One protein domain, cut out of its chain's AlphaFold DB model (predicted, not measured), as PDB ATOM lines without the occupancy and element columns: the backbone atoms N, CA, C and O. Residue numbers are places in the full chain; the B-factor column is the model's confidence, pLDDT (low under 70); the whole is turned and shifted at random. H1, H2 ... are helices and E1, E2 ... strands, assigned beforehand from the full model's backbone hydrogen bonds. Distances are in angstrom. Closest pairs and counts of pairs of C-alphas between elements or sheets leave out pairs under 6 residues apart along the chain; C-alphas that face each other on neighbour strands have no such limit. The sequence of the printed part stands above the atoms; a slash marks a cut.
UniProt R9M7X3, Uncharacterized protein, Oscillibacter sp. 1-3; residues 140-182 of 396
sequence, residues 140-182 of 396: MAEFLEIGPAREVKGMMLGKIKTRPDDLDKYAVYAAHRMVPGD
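What this domain is: This is residues 140 to 182 of the 396 residues of an uncharacterized protein of Oscillibacter sp. 1-3 (UniProt R9M7X3). A small antiparallel sheet of three short strands, E1, E3 and E2 side by side, makes the core, with the one-turn helix H1 at its margin. The loop of residues 161 to 171 extends beyond one end of the sheet and the tail of residues 177 to 182 beyond the other, and together they draw the outline into a rod of 39 by 18 by 13 A. Between E1 and E2, residues 148 to 154 fold back from one end of the sheet to the other. The printed part has 43 residues, under half of them in named elements, with one named helix and three named strands in the order H1, E1, E2, E3; the class is mixed, helices and strands. The whole is only just loose, close to compact, with a radius of gyration of the C-alphas of 11.1 A.

How they stand to each other: The inner strand of the sheet is E3, residues 172 to 176, and its edge strands are E1, residues 144 to 147, and E2, residues 155 to 160. E3 and E2 form a hairpin, antiparallel at 150 degrees between their directions; the C-alphas of Ala 175 and Met 156 face each other at 4.1 A. Across this pair N 160 and O 172 are within hydrogen-bond range at 2.7 A, and N 176 and O 155 at 2.8 A. E1 and E3 are antiparallel at 151 degrees; the C-alphas of Ile 146 and Ala 174 face each other at 4.8 A. Here N 145 and O 175 are 2.8 A apart, and N 173 and O 147 also 2.8 A, both within hydrogen-bond range. E1 and E2 are apart. H1, residues 140 to 143, is on the sheet but only grazes it; its closest C-alphas to E1 are those of Met 140 and Ile 146, 7.7 A apart. H1 is too short for an O i to N i+4 pair, and its one O i to N i+3 pair is within hydrogen-bond range.

Where its parts are: E2 is 14.6 A long from first to last C-alpha, E3 13.6 A, E1 9.8 A and H1 5.9 A. H1 begins at C-alpha 140, (194.537, 336.545, 336.803). E2 begins at C-alpha 155, (191.278, 332.642, 349.984), and E3 ends at C-alpha 176, (190.665, 335.473, 346.002).

The domain as a whole: The two C-alphas farthest apart, those of Asp 165 and Gly 181, are 38.6 A from each other. The link from H1 to E1 is tight, that from E1 to E2 is short with 7 residues, and that from E2 to E3 is long with 11 residues. The printed part has no cut. The mean pLDDT of the printed part is 84.8, and no printed residue is under 70.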
ATOM      1  N   MET A 140     194.771 336.982 335.424       87.94
ATOM      2  CA  MET A 140     194.537 336.545 336.803       87.94
ATOM      3  C   MET A 140     195.061 337.569 337.822       87.94
ATOM      4  O   MET A 140     194.449 337.733 338.869       87.94
ATOM      5  N   ALA A 141     196.176 338.255 337.546       87.62
ATOM      6  CA  ALA A 141     196.757 339.224 338.479       87.62
ATOM      7  C   ALA A 141     195.908 340.499 338.623       87.62
ATOM      8  O   ALA A 141     196.062 341.219 339.608       87.62
ATOM      9  N   GLU A 142     195.008 340.781 337.675       87.31
ATOM     10  CA  GLU A 142     194.141 341.963 337.719       87.31
ATOM     11  C   GLU A 142     193.120 341.866 338.857       87.31
ATOM     12  O   GLU A 142     192.904 342.849 339.572       87.31
ATOM     13  N   PHE A 143     192.575 340.671 339.111       86.31
ATOM     14  CA  PHE A 143     191.512 340.458 340.103       86.31
ATOM     15  C   PHE A 143     191.836 339.430 341.199       86.31
ATOM     16  O   PHE A 143     191.216 339.464 342.260       86.31
ATOM     17  N   LEU A 144     192.822 338.549 341.008       90.00
ATOM     18  CA  LEU A 144     193.307 337.632 342.045       90.00
ATOM     19  C   LEU A 144     194.593 338.153 342.688       90.00
ATOM     20  O   LEU A 144     195.295 339.020 342.165       90.00
ATOM     21  N   GLU A 145     194.898 337.602 343.853       88.94
ATOM     22  CA  GLU A 145     196.202 337.698 344.492       88.94
ATOM     23  C   GLU A 145     197.067 336.526 344.017       88.94
ATOM     24  O   GLU A 145     196.673 335.362 344.121       88.94
ATOM     25  N   ILE A 146     198.238 336.833 343.458       90.06
ATOM     26  CA  ILE A 146     199.144 335.845 342.873       90.06
ATOM     27  C   ILE A 146     200.505 335.978 343.534       90.06
ATOM     28  O   ILE A 146     201.139 337.024 343.447       90.06
ATOM     29  N   GLY A 147     200.989 334.892 344.127       87.00
ATOM     30  CA  GLY A 147     202.278 334.909 344.802       87.00
ATOM     31  C   GLY A 147     202.719 333.539 345.305       87.00
ATOM     32  O   GLY A 147     202.042 332.529 345.080       87.00
ATOM     33  N   PRO A 148     203.881 333.458 345.967       84.62
ATOM     34  CA  PRO A 148     204.245 332.283 346.742       84.62
ATOM     35  C   PRO A 148     203.266 332.100 347.910       84.62
ATOM     36  O   PRO A 148     202.717 333.063 348.438       84.62
ATOM     37  N   ALA A 149     203.101 330.861 348.379       81.81
ATOM     38  CA  ALA A 149     202.137 330.525 349.436       81.81
ATOM     39  C   ALA A 149     202.299 331.320 350.749       81.81
ATOM     40  O   ALA A 149     201.379 331.341 351.554       81.81
ATOM     41  N   ARG A 150     203.470 331.929 350.987       80.25
ATOM     42  CA  ARG A 150     203.753 332.745 352.179       80.25
ATOM     43  C   ARG A 150     203.299 334.198 352.054       80.25
ATOM     44  O   ARG A 150     203.089 334.840 353.074       80.25
ATOM     45  N   GLU A 151     203.225 334.717 350.833       81.94
ATOM     46  CA  GLU A 151     202.846 336.111 350.577       81.94
ATOM     47  C   GLU A 151     201.342 336.246 350.376       81.94
ATOM     48  O   GLU A 151     200.770 337.259 350.755       81.94
ATOM     49  N   VAL A 152     200.715 335.207 349.821       85.00
ATOM     50  CA  VAL A 152     199.293 335.200 349.501       85.00
ATOM     51  C   VAL A 152     198.453 335.118 350.776       85.00
ATOM     52  O   VAL A 152     198.510 334.115 351.490       85.00
ATOM     53  N   LYS A 153     197.654 336.154 351.043       79.38
ATOM     54  CA  LYS A 153     196.821 336.261 352.254       79.38
ATOM     55  C   LYS A 153     195.361 335.876 352.028       79.38
ATOM     56  O   LYS A 153     194.692 335.481 352.984       79.38
ATOM     57  N   GLY A 154     194.863 335.995 350.802       83.88
ATOM     58  CA  GLY A 154     193.474 335.747 350.438       83.88
ATOM     59  C   GLY A 154     193.009 334.288 350.565       83.88
ATOM     60  O   GLY A 154     193.701 333.401 351.071       83.88
ATOM     61  N   MET A 155     191.806 334.006 350.068       87.44
ATOM     62  CA  MET A 155     191.278 332.642 349.984       87.44
ATOM     63  C   MET A 155     191.970 331.882 348.851       87.44
ATOM     64  O   MET A 155     191.700 332.131 347.677       87.44
ATOM     65  N   MET A 156     192.853 330.943 349.195       88.50
ATOM     66  CA  MET A 156     193.583 330.134 348.216       88.50
ATOM     67  C   MET A 156     192.628 329.313 347.344       88.50
ATOM     68  O   MET A 156     191.913 328.441 347.830       88.50
ATOM     69  N   LEU A 157     192.656 329.571 346.037       88.81
ATOM     70  CA  LEU A 157     191.842 328.871 345.042       88.81
ATOM     71  C   LEU A 157     192.589 327.673 344.460       88.81
ATOM     72  O   LEU A 157     191.996 326.642 344.156       88.81
ATOM     73  N   GLY A 158     193.906 327.803 344.297       87.12
ATOM     74  CA  GLY A 158     194.703 326.724 343.744       87.12
ATOM     75  C   GLY A 158     196.155 327.080 343.479       87.12
ATOM     76  O   GLY A 158     196.628 328.195 343.710       87.12
ATOM     77  N   LYS A 159     196.860 326.072 342.972       88.50
ATOM     78  CA  LYS A 159     198.276 326.119 342.621       88.50
ATOM     79  C   LYS A 159     198.425 326.103 341.105       88.50
ATOM     80  O   LYS A 159     197.958 325.181 340.441       88.50
ATOM     81  N   ILE A 160     199.149 327.076 340.576       86.75
ATOM     82  CA  ILE A 160     199.465 327.225 339.160       86.75
ATOM     83  C   ILE A 160     200.922 326.837 338.948       86.75
ATOM     84  O   ILE A 160     201.843 327.437 339.510       86.75
ATOM     85  N   LYS A 161     201.144 325.851 338.082       84.56
ATOM     86  CA  LYS A 161     202.478 325.511 337.585       84.56
ATOM     87  C   LYS A 161     202.627 325.962 336.143       84.56
ATOM     88  O   LYS A 161     201.672 325.925 335.376       84.56
ATOM     89  N   THR A 162     203.839 326.359 335.764       80.25
ATOM     90  CA  THR A 162     204.145 326.668 334.359       80.25
ATOM     91  C   THR A 162     204.110 325.401 333.503       80.25
ATOM     92  O   THR A 162     203.637 325.445 332.371       80.25
ATOM     93  N   ARG A 163     204.562 324.263 334.047       78.31
ATOM     94  CA  ARG A 163     204.327 322.930 333.484       78.31
ATOM     95  C   ARG A 163     203.919 321.924 334.564       78.31
ATOM     96  O   ARG A 163     204.358 322.073 335.702       78.31
ATOM     97  N   PRO A 164     203.140 320.881 334.220       81.25
ATOM     98  CA  PRO A 164     202.687 319.872 335.183       81.25
ATOM     99  C   PRO A 164     203.824 319.223 335.992       81.25
ATOM    100  O   PRO A 164     203.712 319.095 337.213       81.25
ATOM    101  N   ASP A 165     204.937 318.913 335.320       82.62
ATOM    102  CA  ASP A 165     206.093 318.205 335.894       82.62
ATOM    103  C   ASP A 165     207.045 319.103 336.701       82.62
ATOM    104  O   ASP A 165     207.995 318.611 337.313       82.62
ATOM    105  N   ASP A 166     206.836 320.423 336.695       83.44
ATOM    106  CA  ASP A 166     207.689 321.328 337.461       83.44
ATOM    107  C   ASP A 166     207.508 321.071 338.969       83.44
ATOM    108  O   ASP A 166     206.406 320.792 339.461       83.44
ATOM    109  N   LEU A 167     208.604 321.186 339.723       82.94
ATOM    110  CA  LEU A 167     208.588 321.012 341.175       82.94
ATOM    111  C   LEU A 167     207.701 322.067 341.850       82.94
ATOM    112  O   LEU A 167     207.703 323.239 341.474       82.94
ATOM    113  N   ASP A 168     207.010 321.656 342.913       82.75
ATOM    114  CA  ASP A 168     206.057 322.496 343.650       82.75
ATOM    115  C   ASP A 168     206.673 323.773 344.235       82.75
ATOM    116  O   ASP A 168     205.979 324.777 344.352       82.75
ATOM    117  N   LYS A 169     207.983 323.780 344.520       82.00
ATOM    118  CA  LYS A 169     208.711 324.972 344.993       82.00
ATOM    119  C   LYS A 169     208.662 326.162 344.025       82.00
ATOM    120  O   LYS A 169     208.884 327.287 344.448       82.00
ATOM    121  N   TYR A 170     208.397 325.918 342.741       82.38
ATOM    122  CA  TYR A 170     208.285 326.961 341.718       82.38
ATOM    123  C   TYR A 170     206.838 327.312 341.383       82.38
ATOM    124  O   TYR A 170     206.585 328.120 340.485       82.38
ATOM    125  N   ALA A 171     205.884 326.665 342.045       85.81
ATOM    126  CA  ALA A 171     204.488 326.917 341.796       85.81
ATOM    127  C   ALA A 171     204.066 328.258 342.392       85.81
ATOM    128  O   ALA A 171     204.571 328.705 343.422       85.81
ATOM    129  N   VAL A 172     203.116 328.882 341.715       87.88
ATOM    130  CA  VAL A 172     202.523 330.143 342.128       87.88
ATOM    131  C   VAL A 172     201.112 329.849 342.607       87.88
ATOM    132  O   VAL A 172     200.408 329.050 341.993       87.88
ATOM    133  N   TYR A 173     200.703 330.458 343.706       89.56
ATOM    134  CA  TYR A 173     199.378 330.280 344.274       89.56
ATOM    135  C   TYR A 173     198.497 331.444 343.853       89.56
ATOM    136  O   TYR A 173     198.947 332.587 343.833       89.56
ATOM    137  N   ALA A 174     197.259 331.124 343.488       91.19
ATOM    138  CA  ALA A 174     196.225 332.108 343.219       91.19
ATOM    139  C   ALA A 174     195.223 332.097 344.368       91.19
ATOM    140  O   ALA A 174     194.749 331.027 344.773       91.19
ATOM    141  N   ALA A 175     194.884 333.278 344.867       90.25
ATOM    142  CA  ALA A 175     193.864 333.461 345.880       90.25
ATOM    143  C   ALA A 175     192.881 334.569 345.517       90.25
ATOM    144  O   ALA A 175     193.217 335.544 344.847       90.25
ATOM    145  N   HIS A 176     191.656 334.412 345.998       88.88
ATOM    146  CA  HIS A 176     190.665 335.473 346.002       88.88
ATOM    147  C   HIS A 176     191.028 336.508 347.071       88.88
ATOM    148  O   HIS A 176     191.338 336.129 348.198       88.88
ATOM    149  N   ARG A 177     190.962 337.803 346.743       84.75
ATOM    150  CA  ARG A 177     191.420 338.896 347.624       84.75
ATOM    151  C   ARG A 177     190.605 339.051 348.911       84.75
ATOM    152  O   ARG A 177     191.118 339.601 349.875       84.75
ATOM    153  N   MET A 178     189.371 338.541 348.930       80.06
ATOM    154  CA  MET A 178     188.460 338.622 350.082       80.06
ATOM    155  C   MET A 178     188.212 340.067 350.544       80.06
ATOM    156  O   MET A 178     188.257 340.368 351.734       80.06
ATOM    157  N   VAL A 179     187.978 340.980 349.594       81.06
ATOM    158  CA  VAL A 179     187.722 342.393 349.905       81.06
ATOM    159  C   VAL A 179     186.314 342.533 350.505       81.06
ATOM    160  O   VAL A 179     185.353 342.010 349.929       81.06
ATOM    161  N   PRO A 180     186.147 343.206 351.658       76.25
ATOM    162  CA  PRO A 180     184.826 343.483 352.214       76.25
ATOM    163  C   PRO A 180     183.973 344.315 351.251       76.25
ATOM    164  O   PRO A 180     184.445 345.306 350.703       76.25
ATOM    165  N   GLY A 181     182.709 343.932 351.069       77.50
ATOM    166  CA  GLY A 181     181.779 344.597 350.145       77.50
ATOM    167  C   GLY A 181     181.729 343.982 348.743       77.50
ATOM    168  O   GLY A 181     180.719 344.149 348.061       77.50
ATOM    169  N   ASP A 182     182.739 343.202 348.351       82.81
ATOM    170  CA  ASP A 182     182.709 342.422 347.111       82.81
ATOM    171  C   ASP A 182     181.949 341.098 347.286       82.81
ATOM    172  O   ASP A 182     181.732 340.592 348.395       82.81
TER     173      ASP A 182